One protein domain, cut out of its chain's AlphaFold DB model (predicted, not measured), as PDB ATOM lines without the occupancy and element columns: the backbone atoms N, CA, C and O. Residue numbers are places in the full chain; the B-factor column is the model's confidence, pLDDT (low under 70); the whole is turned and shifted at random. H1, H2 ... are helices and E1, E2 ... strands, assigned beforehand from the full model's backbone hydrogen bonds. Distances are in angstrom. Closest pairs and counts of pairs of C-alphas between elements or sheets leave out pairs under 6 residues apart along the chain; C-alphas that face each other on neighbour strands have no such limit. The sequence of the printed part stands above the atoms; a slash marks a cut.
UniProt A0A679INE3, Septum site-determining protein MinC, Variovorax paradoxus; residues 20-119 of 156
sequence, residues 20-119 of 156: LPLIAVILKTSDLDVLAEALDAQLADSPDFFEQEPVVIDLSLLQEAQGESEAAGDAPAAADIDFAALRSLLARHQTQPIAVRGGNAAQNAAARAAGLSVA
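AT A GLANCE: This is residues 20 to 119 of the 156 residues of the protein "Septum site-determining protein MinC" of Variovorax paradoxus (UniProt A0A679INE3). A small sheet of three parallel strands has H3 running along one face, and H1 lies side by side with H3, farther from the sheet. H4 packs on E3 at the end of the sheet where the strands finish, while H2 reaches beyond that same end and, with the link after it, makes much of the length. The printed part has 100 residues, with four named helices and three named strands in the order E1 H1 E2 H2 H3 E3 H4; the sheet's order is E1 E2 E3, and the class is mixed, helices and strands. The whole is compact, with a radius of gyration of the C-alphas of 13.9 A, but elongated in outline, spanning 43 by 27 by 22 A.

HOW THE PARTS SIT: E1, residues 23 to 26, is an edge strand, parallel to the inner strand E2, residues 53 to 58, at 35 degrees; N 25 and O 56 are 2.8 A apart, within hydrogen-bond range. E1, H1 of residues 32 to 43, and E2 make a strand-helix-strand unit, two parallel neighbour strands with a helix between, and its crossover is right-handed. H1 is not on the sheet. H2, residues 60 to 71, is only just not on the sheet, with 4 pairs of C-alphas within 10 A, and touches no helix. H3, residues 83 to 92, is on the sheet at a height of 9.4 A, over E2 and E3, residues 95 to 101; it runs along the strands, at 22 degrees to E3 on the local plane. The closest C-alphas of H3 and E3, those of Arg 87 and Pro 97, are 6.1 A apart. H1, with residues 32 to 36 alone, only just touches H3, with 3 pairs of C-alphas within 8 A, the closest being Ala 36 and Leu 89 at 6.8 A; they run the same way at a shallow tilt of 18 degrees. E2 and the edge strand E3 are parallel, at 30 degrees, with N 57 and O 99 2.8 A apart, within hydrogen-bond range. E2, H2, H3 and E3 make a second right-handed unit. H4, residues 105 to 113, is on the sheet, and H3 and H4 on one face of it make two layers. H3 and H4 are close but not clearly touching, the closest C-alphas, Phe 83 and Ala 111, being 5.8 A apart. In H1, H2, H3 and H4 every O i to N i+4 pair is within hydrogen-bond range.

IN THESE COORDINATES: E1, residues 23 to 26, begins at C-alpha 23, (98.457, 124.661, 151.111). H1, residues 32 to 43, is 16.0 A long, E2, residues 53 to 58, 15.6 A, and H2, residues 60 to 71, 16.6 A. H3, residues 83 to 92, measures 14.4 A, and E3, residues 95 to 101, 16.6 A. H4, residues 105 to 113, ends at C-alpha 113, (116.006, 130.637, 138.860).

THE WHOLE: The two C-alphas farthest apart, those of Glu 51 and Gly 73, are 43.9 A apart. The printed part has no cut; the link from H2 to H3, 11 residues, is long. The mean pLDDT of the printed part is 87.0, and residues 68 to 79 are under 70.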
ATOM      1  N   LEU A  20     101.890 114.450 149.163       86.06
ATOM      2  CA  LEU A  20     101.797 115.290 150.348       86.06
ATOM      3  C   LEU A  20     100.686 116.323 150.108       86.06
ATOM      4  O   LEU A  20     100.715 116.984 149.065       86.06
ATOM      5  N   PRO A  21      99.687 116.446 150.999       88.19
ATOM      6  CA  PRO A  21      98.758 117.566 150.944       88.19
ATOM      7  C   PRO A  21      99.524 118.857 151.247       88.19
ATOM      8  O   PRO A  21     100.340 118.885 152.160       88.19
ATOM      9  N   LEU A  22      99.280 119.902 150.460       91.12
ATOM     10  CA  LEU A  22      99.951 121.195 150.582       91.12
ATOM     11  C   LEU A  22      98.925 122.320 150.520       91.12
ATOM     12  O   LEU A  22      97.920 122.210 149.809       91.12
ATOM     13  N   ILE A  23      99.222 123.418 151.207       92.75
ATOM     14  CA  ILE A  23      98.457 124.661 151.111       92.75
ATOM     15  C   ILE A  23      98.939 125.450 149.891       92.75
ATOM     16  O   ILE A  23     100.130 125.480 149.575       92.75
ATOM     17  N   ALA A  24      98.004 126.091 149.187       93.44
ATOM     18  CA  ALA A  24      98.318 126.975 148.074       93.44
ATOM     19  C   ALA A  24      98.036 128.438 148.440       93.44
ATOM     20  O   ALA A  24      96.919 128.774 148.831       93.44
ATOM     21  N   VAL A  25      99.032 129.306 148.269       94.19
ATOM     22  CA  VAL A  25      98.887 130.762 148.354       94.19
ATOM     23  C   VAL A  25      98.497 131.270 146.973       94.19
ATOM     24  O   VAL A  25      99.315 131.280 146.054       94.19
ATOM     25  N   ILE A  26      97.235 131.661 146.817       94.06
ATOM     26  CA  ILE A  26      96.707 132.180 145.554       94.06
ATOM     27  C   ILE A  26      96.987 133.677 145.481       94.06
ATOM     28  O   ILE A  26      96.416 134.455 146.247       94.06
ATOM     29  N   LEU A  27      97.851 134.076 144.550       92.94
ATOM     30  CA  LEU A  27      98.160 135.481 144.331       92.94
ATOM     31  C   LEU A  27      97.054 136.151 143.519       92.94
ATOM     32  O   LEU A  27      96.573 135.620 142.519       92.94
ATOM     33  N   LYS A  28      96.668 137.342 143.978       91.38
ATOM     34  CA  LYS A  28      95.682 138.221 143.330       91.38
ATOM     35  C   LYS A  28      96.289 139.538 142.847       91.38
ATOM     36  O   LYS A  28      95.632 140.281 142.133       91.38
ATOM     37  N   THR A  29      97.526 139.822 143.249       88.81
ATOM     38  CA  THR A  29      98.317 140.973 142.811       88.81
ATOM     39  C   THR A  29      99.750 140.521 142.521       88.81
ATOM     40  O   THR A  29     100.235 139.574 143.144       88.81
ATOM     41  N   SER A  30     100.402 141.162 141.550       88.19
ATOM     42  CA  SER A  30     101.843 141.027 141.298       88.19
ATOM     43  C   SER A  30     102.675 142.048 142.082       88.19
ATOM     44  O   SER A  30     103.897 141.953 142.086       88.19
ATOM     45  N   ASP A  31     102.022 143.017 142.725       90.50
ATOM     46  CA  ASP A  31     102.662 144.007 143.587       90.50
ATOM     47  C   ASP A  31     103.008 143.372 144.943       90.50
ATOM     48  O   ASP A  31     102.124 142.965 145.705       90.50
ATOM     49  N   LEU A  32     104.309 143.249 145.216       91.38
ATOM     50  CA  LEU A  32     104.815 142.618 146.434       91.38
ATOM     51  C   LEU A  32     104.686 143.510 147.670       91.38
ATOM     52  O   LEU A  32     104.604 142.961 148.768       91.38
ATOM     53  N   ASP A  33     104.637 144.832 147.514       92.56
ATOM     54  CA  ASP A  33     104.471 145.751 148.643       92.56
ATOM     55  C   ASP A  33     103.035 145.662 149.165       92.56
ATOM     56  O   ASP A  33     102.811 145.450 150.357       92.56
ATOM     57  N   VAL A  34     102.056 145.669 148.252       93.25
ATOM     58  CA  VAL A  34     100.640 145.440 148.598       93.25
ATOM     59  C   VAL A  34     100.439 144.056 149.222       93.25
ATOM     60  O   VAL A  34      99.669 143.900 150.172       93.25
ATOM     61  N   LEU A  35     101.130 143.034 148.707       92.62
ATOM     62  CA  LEU A  35     101.074 141.688 149.278       92.62
ATOM     63  C   LEU A  35     101.660 141.645 150.696       92.62
ATOM     64  O   LEU A  35     101.096 140.966 151.554       92.62
ATOM     65  N   ALA A  36     102.767 142.346 150.941       92.00
ATOM     66  CA  ALA A  36     103.410 142.400 152.247       92.00
ATOM     67  C   ALA A  36     102.501 143.051 153.290       92.00
ATOM     68  O   ALA A  36     102.241 142.442 154.324       92.00
ATOM     69  N   GLU A  37     101.936 144.219 152.980       94.19
ATOM     70  CA  GLU A  37     101.002 144.907 153.876       94.19
ATOM     71  C   GLU A  37      99.781 144.040 154.206       94.19
ATOM     72  O   GLU A  37      99.357 143.960 155.362       94.19
ATOM     73  N   ALA A  38      99.223 143.351 153.206       92.94
ATOM     74  CA  ALA A  38      98.075 142.472 153.403       92.94
ATOM     75  C   ALA A  38      98.412 141.248 154.271       92.94
ATOM     76  O   ALA A  38      97.615 140.884 155.138       92.94
ATOM     77  N   LEU A  39      99.573 140.619 154.055       91.25
ATOM     78  CA  LEU A  39     100.033 139.490 154.867       91.25
ATOM     79  C   LEU A  39     100.307 139.920 156.310       91.25
ATOM     80  O   LEU A  39      99.812 139.271 157.229       91.25
ATOM     81  N   ASP A  40     101.014 141.031 156.514       91.06
ATOM     82  CA  ASP A  40     101.295 141.575 157.843       91.06
ATOM     83  C   ASP A  40      99.999 141.888 158.598       91.06
ATOM     84  O   ASP A  40      99.849 141.502 159.757       91.06
ATOM     85  N   ALA A  41      99.025 142.523 157.939       92.06
ATOM     86  CA  ALA A  41      97.737 142.834 158.552       92.06
ATOM     87  C   ALA A  41      96.927 141.573 158.893       92.06
ATOM     88  O   ALA A  41      96.315 141.501 159.957       92.06
ATOM     89  N   GLN A  42      96.913 140.577 158.004       89.06
ATOM     90  CA  GLN A  42      96.120 139.362 158.195       89.06
ATOM     91  C   GLN A  42      96.727 138.411 159.236       89.06
ATOM     92  O   GLN A  42      95.988 137.675 159.890       89.06
ATOM     93  N   LEU A  43      98.053 138.422 159.393       87.75
ATOM     94  CA  LEU A  43      98.787 137.567 160.327       87.75
ATOM     95  C   LEU A  43      99.266 138.294 161.591       87.75
ATOM     96  O   LEU A  43      99.944 137.677 162.409       87.75
ATOM     97  N   ALA A  44      98.885 139.558 161.791       86.38
ATOM     98  CA  ALA A  44      99.306 140.364 162.940       86.38
ATOM     99  C   ALA A  44      99.049 139.672 164.292       86.38
ATOM    100  O   ALA A  44      99.908 139.685 165.173       86.38
ATOM    101  N   ASP A  45      97.892 139.021 164.437       86.69
ATOM    102  CA  ASP A  45      97.492 138.341 165.674       86.69
ATOM    103  C   ASP A  45      98.114 136.941 165.829       86.69
ATOM    104  O   ASP A  45      97.999 136.311 166.882       86.69
ATOM    105  N   SER A  46      98.731 136.390 164.779       85.56
ATOM    106  CA  SER A  46      99.290 135.030 164.768       85.56
ATOM    107  C   SER A  46     100.475 134.925 163.798       85.56
ATOM    108  O   SER A  46     100.381 134.233 162.781       85.56
ATOM    109  N   PRO A  47     101.605 135.585 164.106       74.62
ATOM    110  CA  PRO A  47     102.758 135.653 163.205       74.62
ATOM    111  C   PRO A  47     103.416 134.287 162.948       74.62
ATOM    112  O   PRO A  47     104.005 134.082 161.888       74.62
ATOM    113  N   ASP A  48     103.262 133.338 163.879       81.31
ATOM    114  CA  ASP A  48     103.855 131.995 163.813       81.31
ATOM    115  C   ASP A  48     102.867 130.901 163.366       81.31
ATOM    116  O   ASP A  48     103.176 129.717 163.463       81.31
ATOM    117  N   PHE A  49     101.682 131.271 162.862       86.44
ATOM    118  CA  PHE A  49     100.589 130.338 162.543       86.44
ATOM    119  C   PHE A  49     100.995 129.147 161.658       86.44
ATOM    120  O   PHE A  49     100.431 128.064 161.790       86.44
ATOM    121  N   PHE A  50     101.946 129.347 160.745       89.50
ATOM    122  CA  PHE A  50     102.319 128.346 159.752       89.50
ATOM    123  C   PHE A  50     103.443 127.401 160.188       89.50
ATOM    124  O   PHE A  50     103.629 126.398 159.524       89.50
ATOM    125  N   GLU A  51     104.201 127.666 161.255       92.00
ATOM    126  CA  GLU A  51     105.202 126.713 161.789       92.00
ATOM    127  C   GLU A  51     106.108 126.010 160.737       92.00
ATOM    128  O   GLU A  51     106.366 124.810 160.817       92.00
ATOM    129  N   GLN A  52     106.628 126.748 159.748       92.50
ATOM    130  CA  GLN A  52     107.423 126.243 158.609       92.50
ATOM    131  C   GLN A  52     106.631 125.425 157.565       92.50
ATOM    132  O   GLN A  52     107.219 124.626 156.831       92.50
ATOM    133  N   GLU A  53     105.322 125.651 157.441       94.00
ATOM    134  CA  GLU A  53     104.436 124.914 156.532       94.00
ATOM    135  C   GLU A  53     104.872 125.046 155.059       94.00
ATOM    136  O   GLU A  53     105.060 126.167 154.559       94.00
ATOM    137  N   PRO A  54     105.006 123.929 154.316       94.31
ATOM    138  CA  PRO A  54     105.305 123.962 152.893       94.31
ATOM    139  C   PRO A  54     104.107 124.460 152.079       94.31
ATOM    140  O   PRO A  54     103.005 123.913 152.138       94.31
ATOM    141  N   VAL A  55     104.347 125.469 151.241       95.00
ATOM    142  CA  VAL A  55     103.302 126.110 150.435       95.00
ATOM    143  C   VAL A  55     103.626 126.128 148.946       95.00
ATOM    144  O   VAL A  55     104.784 126.183 148.515       95.00
ATOM    145  N   VAL A  56     102.565 126.100 148.141       95.56
ATOM    146  CA  VAL A  56     102.611 126.279 146.685       95.56
ATOM    147  C   VAL A  56     102.091 127.667 146.337       95.56
ATOM    148  O   VAL A  56     100.998 128.041 146.744       95.56
ATOM    149  N   ILE A  57     102.837 128.429 145.550       95.56
ATOM    150  CA  ILE A  57     102.383 129.718 145.025       95.56
ATOM    151  C   ILE A  57     101.526 129.455 143.786       95.56
ATOM    152  O   ILE A  57     101.956 128.767 142.859       95.56
ATOM    153  N   ASP A  58     100.319 130.001 143.755       94.62
ATOM    154  CA  ASP A  58      99.386 129.869 142.644       94.62
ATOM    155  C   ASP A  58      99.176 131.215 141.947       94.62
ATOM    156  O   ASP A  58      98.728 132.182 142.559       94.62
ATOM    157  N   LEU A  59      99.506 131.253 140.654       92.88
ATOM    158  CA  LEU A  59      99.411 132.427 139.787       92.88
ATOM    159  C   LEU A  59      98.190 132.393 138.855       92.88
ATOM    160  O   LEU A  59      98.066 133.262 137.996       92.88
ATOM    161  N   SER A  60      97.297 131.409 138.991       90.44
ATOM    162  CA  SER A  60      96.198 131.191 138.036       90.44
ATOM    163  C   SER A  60      95.280 132.413 137.921       90.44
ATOM    164  O   SER A  60      95.004 132.854 136.811       90.44
ATOM    165  N   LEU A  61      94.901 133.030 139.049       89.38
ATOM    166  CA  LEU A  61      94.054 134.233 139.039       89.38
ATOM    167  C   LEU A  61      94.762 135.455 138.438       89.38
ATOM    168  O   LEU A  61      94.119 136.289 137.808       89.38
ATOM    169  N   LEU A  62      96.085 135.560 138.602       87.88
ATOM    170  CA  LEU A  62      96.864 136.614 137.950       87.88
ATOM    171  C   LEU A  62      96.879 136.439 136.433       87.88
ATOM    172  O   LEU A  62      96.770 137.424 135.710       87.88
ATOM    173  N   GLN A  63      96.992 135.198 135.951       86.06
ATOM    174  CA  GLN A  63      96.936 134.916 134.517       86.06
ATOM    175  C   GLN A  63      95.554 135.188 133.923       86.06
ATOM    176  O   GLN A  63      95.470 135.713 132.817       86.06
ATOM    177  N   GLU A  64      94.482 134.872 134.650       84.69
ATOM    178  CA  GLU A  64      93.110 135.187 134.233       84.69
ATOM    179  C   GLU A  64      92.917 136.704 134.080       84.69
ATOM    180  O   GLU A  64      92.549 137.162 132.998       84.69
ATOM    181  N   ALA A  65      93.292 137.485 135.098       82.06
ATOM    182  CA  ALA A  65      93.197 138.946 135.061       82.06
ATOM    183  C   ALA A  65      94.042 139.577 133.933       82.06
ATOM    184  O   ALA A  65      93.629 140.548 133.299       82.06
ATOM    185  N   GLN A  66      95.223 139.017 133.645       75.69
ATOM    186  CA  GLN A  66      96.073 139.464 132.536       75.69
ATOM    187  C   GLN A  66      95.460 139.130 131.171       75.69
ATOM    188  O   GLN A  66      95.444 139.982 130.286       75.69
ATOM    189  N   GLY A  67      94.917 137.922 130.997       70.88
ATOM    190  CA  GLY A  67      94.278 137.501 129.748       70.88
ATOM    191  C   GLY A  67      93.038 138.327 129.393       70.88
ATOM    192  O   GLY A  67      92.787 138.587 128.216       70.88
ATOM    193  N   GLU A  68      92.292 138.780 130.399       64.31
ATOM    194  CA  GLU A  68      91.160 139.699 130.238       64.31
ATOM    195  C   GLU A  68      91.610 141.091 129.760       64.31
ATOM    196  O   GLU A  68      90.979 141.666 128.871       64.31
ATOM    197  N   SER A  69      92.727 141.607 130.289       60.94
ATOM    198  CA  SER A  69      93.319 142.895 129.882       60.94
ATOM    199  C   SER A  69      93.896 142.855 128.462       60.94
ATOM    200  O   SER A  69      93.650 143.751 127.655       60.94
ATOM    201  N   GLU A  70      94.595 141.771 128.116       57.62
ATOM    202  CA  GLU A  70      95.136 141.528 126.771       57.62
ATOM    203  C   GLU A  70      94.018 141.440 125.719       57.62
ATOM    204  O   GLU A  70      94.111 142.033 124.643       57.62
ATOM    205  N   ALA A  71      92.916 140.750 126.038       60.19
ATOM    206  CA  ALA A  71      91.741 140.678 125.168       60.19
ATOM    207  C   ALA A  71      91.042 142.040 124.994       60.19
ATOM    208  O   ALA A  71      90.406 142.275 123.964       60.19
ATOM    209  N   ALA A  72      91.178 142.941 125.972       60.31
ATOM    210  CA  ALA A  72      90.682 144.313 125.912       60.31
ATOM    211  C   ALA A  72      91.620 145.281 125.154       60.31
ATOM    212  O   ALA A  72      91.269 146.447 124.980       60.31
ATOM    213  N   GLY A  73      92.769 144.808 124.648       55.88
ATOM    214  CA  GLY A  73      93.716 145.598 123.851       55.88
ATOM    215  C   GLY A  73      94.657 146.493 124.665       55.88
ATOM    216  O   GLY A  73      95.454 147.221 124.075       55.88
ATOM    217  N   ASP A  74      94.593 146.415 125.993       52.50
ATOM    218  CA  ASP A  74      95.486 147.107 126.921       52.50
ATOM    219  C   ASP A  74      96.457 146.052 127.457       52.50
ATOM    220  O   ASP A  74      96.212 145.424 128.484       52.50
ATOM    221  N   ALA A  75      97.483 145.736 126.662       47.69
ATOM    222  CA  ALA A  75      98.434 144.668 126.954       47.69
ATOM    223  C   ALA A  75      99.379 145.088 128.093       47.69
ATOM    224  O   ALA A  75     100.280 145.905 127.849       47.69
ATOM    225  N   PRO A  76      99.249 144.566 129.329       51.72
ATOM    226  CA  PRO A  76     100.305 144.726 130.301       51.72
ATOM    227  C   PRO A  76     101.366 143.677 129.968       51.72
ATOM    228  O   PRO A  76     101.099 142.475 129.980       51.72
ATOM    229  N   ALA A  77     102.601 144.119 129.716       55.16
ATOM    230  CA  ALA A  77     103.748 143.218 129.702       55.16
ATOM    231  C   ALA A  77     103.649 142.286 130.917       55.16
ATOM    232  O   ALA A  77     103.466 142.777 132.032       55.16
ATOM    233  N   ALA A  78     103.678 140.968 130.671       58.25
ATOM    234  CA  ALA A  78     103.494 139.939 131.688       58.25
ATOM    235  C   ALA A  78     104.190 140.363 132.982       58.25
ATOM    236  O   ALA A  78     105.415 140.452 132.998       58.25
ATOM    237  N   ALA A  79     103.403 140.695 134.012       63.41
ATOM    238  CA  ALA A  79     103.935 141.357 135.195       63.41
ATOM    239  C   ALA A  79     105.106 140.541 135.756       63.41
ATOM    240  O   ALA A  79     104.938 139.360 136.096       63.41
ATOM    241  N   ASP A  80     106.285 141.162 135.780       80.69
ATOM    242  CA  ASP A  80     107.501 140.554 136.297       80.69
ATOM    243  C   ASP A  80     107.354 140.415 137.811       80.69
ATOM    244  O   ASP A  80     107.258 141.396 138.545       80.69
ATOM    245  N   ILE A  81     107.298 139.169 138.277       89.12
ATOM    246  CA  ILE A  81     107.235 138.846 139.700       89.12
ATOM    247  C   ILE A  81     108.651 138.513 140.157       89.12
ATOM    248  O   ILE A  81     109.254 137.547 139.677       89.12
ATOM    249  N   ASP A  82     109.169 139.265 141.126       92.75
ATOM    250  CA  ASP A  82     110.407 138.896 141.809       92.75
ATOM    251  C   ASP A  82     110.141 137.725 142.768       92.75
ATOM    252  O   ASP A  82     109.748 137.883 143.927       92.75
ATOM    253  N   PHE A  83     110.362 136.507 142.273       94.56
ATOM    254  CA  PHE A  83     110.184 135.290 143.060       94.56
ATOM    255  C   PHE A  83     111.165 135.177 144.236       94.56
ATOM    256  O   PHE A  83     110.844 134.505 145.215       94.56
ATOM    257  N   ALA A  84     112.342 135.807 144.183       94.50
ATOM    258  CA  ALA A  84     113.281 135.780 145.303       94.50
ATOM    259  C   ALA A  84     112.786 136.672 146.452       94.50
ATOM    260  O   ALA A  84     112.795 136.250 147.617       94.50
ATOM    261  N   ALA A  85     112.279 137.861 146.121       94.69
ATOM    262  CA  ALA A  85     111.624 138.746 147.077       94.69
ATOM    263  C   ALA A  85     110.348 138.107 147.647       94.69
ATOM    264  O   ALA A  85     110.186 138.057 148.866       94.69
ATOM    265  N   LEU A  86     109.503 137.511 146.797       95.25
ATOM    266  CA  LEU A  86     108.287 136.811 147.222       95.25
ATOM    267  C   LEU A  86     108.581 135.659 148.194       95.25
ATOM    268  O   LEU A  86     107.916 135.526 149.220       95.25
ATOM    269  N   ARG A  87     109.600 134.834 147.913       95.06
ATOM    270  CA  ARG A  87     110.028 133.772 148.840       95.06
ATOM    271  C   ARG A  87     110.446 134.333 150.189       95.06
ATOM    272  O   ARG A  87     110.079 133.780 151.219       95.06
ATOM    273  N   SER A  88     111.221 135.414 150.165       94.50
ATOM    274  CA  SER A  88     111.719 136.062 151.375       94.50
ATOM    275  C   SER A  88     110.584 136.666 152.196       94.50
ATOM    276  O   SER A  88     110.625 136.585 153.416       94.50
ATOM    277  N   LEU A  89     109.570 137.235 151.540       94.31
ATOM    278  CA  LEU A  89     108.370 137.755 152.187       94.31
ATOM    279  C   LEU A  89     107.591 136.633 152.882       94.31
ATOM    280  O   LEU A  89     107.373 136.685 154.086       94.31
ATOM    281  N   LEU A  90     107.250 135.580 152.141       93.75
ATOM    282  CA  LEU A  90     106.497 134.439 152.663       93.75
ATOM    283  C   LEU A  90     107.235 133.723 153.812       93.75
ATOM    284  O   LEU A  90     106.613 133.321 154.798       93.75
ATOM    285  N   ALA A  91     108.564 133.622 153.736       92.56
ATOM    286  CA  ALA A  91     109.383 133.016 154.785       92.56
ATOM    287  C   ALA A  91     109.348 133.779 156.123       92.56
ATOM    288  O   ALA A  91     109.544 133.161 157.169       92.56
ATOM    289  N   ARG A  92     109.069 135.093 156.121       92.38
ATOM    290  CA  ARG A  92     108.921 135.884 157.363       92.38
ATOM    291  C   ARG A  92     107.739 135.408 158.205       92.38
ATOM    292  O   ARG A  92     107.822 135.450 159.425       92.38
ATOM    293  N   HIS A  93     106.699 134.885 157.559       91.81
ATOM    294  CA  HIS A  93     105.495 134.349 158.198       91.81
ATOM    295  C   HIS A  93     105.573 132.835 158.437       91.81
ATOM    296  O   HIS A  93     104.555 132.151 158.401       91.81
ATOM    297  N   GLN A  94     106.779 132.283 158.616       92.56
ATOM    298  CA  GLN A  94     106.994 130.852 158.862       92.56
ATOM    299  C   GLN A  94     106.410 129.939 157.769       92.56
ATOM    300  O   GLN A  94     105.985 128.829 158.063       92.56
ATOM    301  N   THR A  95     106.388 130.360 156.501       93.94
ATOM    302  CA  THR A  95     106.033 129.460 155.386       93.94
ATOM    303  C   THR A  95     107.270 129.040 154.601       93.94
ATOM    304  O   THR A  95     108.280 129.746 154.563       93.94
ATOM    305  N   GLN A  96     107.192 127.893 153.930       95.12
ATOM    306  CA  GLN A  96     108.231 127.394 153.036       95.12
ATOM    307  C   GLN A  96     107.697 127.277 151.607       95.12
ATOM    308  O   GLN A  96     107.121 126.253 151.234       95.12
ATOM    309  N   PRO A  97     107.880 128.304 150.761       95.12
ATOM    310  CA  PRO A  97     107.491 128.211 149.362       95.12
ATOM    311  C   PRO A  97     108.380 127.199 148.638       95.12
ATOM    312  O   PRO A  97     109.590 127.405 148.507       95.12
ATOM    313  N   ILE A  98     107.776 126.109 148.161       95.50
ATOM    314  CA  ILE A  98     108.494 125.004 147.499       95.50
ATOM    315  C   ILE A  98     108.237 124.938 145.994       95.50
ATOM    316  O   ILE A  98     109.064 124.414 145.239       95.50
ATOM    317  N   ALA A  99     107.096 125.459 145.541       95.19
ATOM    318  CA  ALA A  99     106.705 125.381 144.144       95.19
ATOM    319  C   ALA A  99     105.806 126.539 143.698       95.19
ATOM    320  O   ALA A  99     105.142 127.172 144.513       95.19
ATOM    321  N   VAL A 100     105.756 126.757 142.384       95.19
ATOM    322  CA  VAL A 100     104.841 127.671 141.691       95.19
ATOM    323  C   VAL A 100     103.961 126.871 140.734       95.19
ATOM    324  O   VAL A 100     104.441 125.939 140.083       95.19
ATOM    325  N   ARG A 101     102.685 127.242 140.618       93.25
ATOM    326  CA  ARG A 101     101.744 126.720 139.621       93.25
ATOM    327  C   ARG A 101     101.002 127.852 138.912       93.25
ATOM    328  O   ARG A 101     100.895 128.954 139.440       93.25
ATOM    329  N   GLY A 102     100.473 127.559 137.726       89.62
ATOM    330  CA  GLY A 102      99.631 128.494 136.970       89.62
ATOM    331  C   GLY A 102     100.381 129.661 136.318       89.62
ATOM    332  O   GLY A 102      99.737 130.555 135.793       89.62
ATOM    333  N   GLY A 103     101.719 129.672 136.337       89.06
ATOM    334  CA  GLY A 103     102.527 130.711 135.692       89.06
ATOM    335  C   GLY A 103     102.750 130.476 134.197       89.06
ATOM    336  O   GLY A 103     102.755 129.332 133.724       89.06
ATOM    337  N   ASN A 104     103.006 131.558 133.458       89.31
ATOM    338  CA  ASN A 104     103.440 131.492 132.060       89.31
ATOM    339  C   ASN A 104     104.910 131.023 131.929       89.31
ATOM    340  O   ASN A 104     105.604 130.787 132.919       89.31
ATOM    341  N   ALA A 105     105.413 130.853 130.701       89.56
ATOM    342  CA  ALA A 105     106.761 130.319 130.468       89.56
ATOM    343  C   ALA A 105     107.882 131.173 131.096       89.56
ATOM    344  O   ALA A 105     108.819 130.609 131.664       89.56
ATOM    345  N   ALA A 106     107.771 132.504 131.033       90.00
ATOM    346  CA  ALA A 106     108.753 133.422 131.609       90.00
ATOM    347  C   ALA A 106     108.741 133.353 133.144       90.00
ATOM    348  O   ALA A 106     109.783 133.157 133.767       90.00
ATOM    349  N   GLN A 107     107.551 133.380 133.747       91.50
ATOM    350  CA  GLN A 107     107.373 133.246 135.195       91.50
ATOM    351  C   GLN A 107     107.873 131.895 135.713       91.50
ATOM    352  O   GLN A 107     108.558 131.831 136.729       91.50
ATOM    353  N   ASN A 108     107.609 130.807 134.987       92.88
ATOM    354  CA  ASN A 108     108.110 129.479 135.341       92.88
ATOM    355  C   ASN A 108     109.643 129.402 135.278       92.88
ATOM    356  O   ASN A 108     110.255 128.704 136.087       92.88
ATOM    357  N   ALA A 109     110.281 130.098 134.333       92.19
ATOM    358  CA  ALA A 109     111.736 130.186 134.266       92.19
ATOM    359  C   ALA A 109     112.306 131.005 135.437       92.19
ATOM    360  O   ALA A 109     113.245 130.552 136.094       92.19
ATOM    361  N   ALA A 110     111.698 132.153 135.749       92.19
ATOM    362  CA  ALA A 110     112.085 132.996 136.879       92.19
ATOM    363  C   ALA A 110     111.915 132.272 138.229       92.19
ATOM    364  O   ALA A 110     112.820 132.286 139.061       92.19
ATOM    365  N   ALA A 111     110.814 131.536 138.413       94.00
ATOM    366  CA  ALA A 111     110.576 130.707 139.591       94.00
ATOM    367  C   ALA A 111     111.682 129.654 139.787       94.00
ATOM    368  O   ALA A 111     112.205 129.503 140.893       94.00
ATOM    369  N   ARG A 112     112.097 128.966 138.713       94.69
ATOM    370  CA  ARG A 112     113.215 128.006 138.771       94.69
ATOM    371  C   ARG A 112     114.538 128.682 139.109       94.69
ATOM    372  O   ARG A 112     115.295 128.134 139.905       94.69
ATOM    373  N   ALA A 113     114.811 129.856 138.537       94.19
ATOM    374  CA  ALA A 113     116.006 130.637 138.860       94.19
ATOM    375  C   ALA A 113     116.032 131.048 140.343       94.19
ATOM    376  O   ALA A 113     117.089 131.047 140.967       94.19
ATOM    377  N   ALA A 114     114.859 131.301 140.929       94.25
ATOM    378  CA  ALA A 114     114.686 131.559 142.353       94.25
ATOM    379  C   ALA A 114     114.649 130.285 143.222       94.25
ATOM    380  O   ALA A 114     114.400 130.391 144.419       94.25
ATOM    381  N   GLY A 115     114.886 129.089 142.672       94.50
ATOM    382  CA  GLY A 115     114.938 127.828 143.422       94.50
ATOM    383  C   GLY A 115     113.582 127.181 143.724       94.50
ATOM    384  O   GLY A 115     113.517 126.285 144.562       94.50
ATOM    385  N   LEU A 116     112.504 127.609 143.062       95.38
ATOM    386  CA  LEU A 116     111.174 127.010 143.192       95.38
ATOM    387  C   LEU A 116     110.958 125.922 142.140       95.38
ATOM    388  O   LEU A 116     111.349 126.050 140.976       95.38
ATOM    389  N   SER A 117     110.271 124.853 142.535       94.19
ATOM    390  CA  SER A 117     109.789 123.855 141.580       94.19
ATOM    391  C   SER A 117     108.596 124.402 140.793       94.19
ATOM    392  O   SER A 117     107.812 125.189 141.305       94.19
ATOM    393  N   VAL A 118     108.408 123.967 139.549       94.00
ATOM    394  CA  VAL A 118     107.180 124.280 138.799       94.00
ATOM    395  C   VAL A 118     106.262 123.073 138.896       94.00
ATOM    396  O   VAL A 118     106.591 122.003 138.380       94.00
ATOM    397  N   ALA A 119     105.138 123.240 139.584       88.38
ATOM    398  CA  ALA A 119     104.126 122.212 139.739       88.38
ATOM    399  C   ALA A 119     103.128 122.293 138.578       88.38
ATOM    400  O   ALA A 119     102.491 123.321 138.348       88.38
TER     401      ALA A 119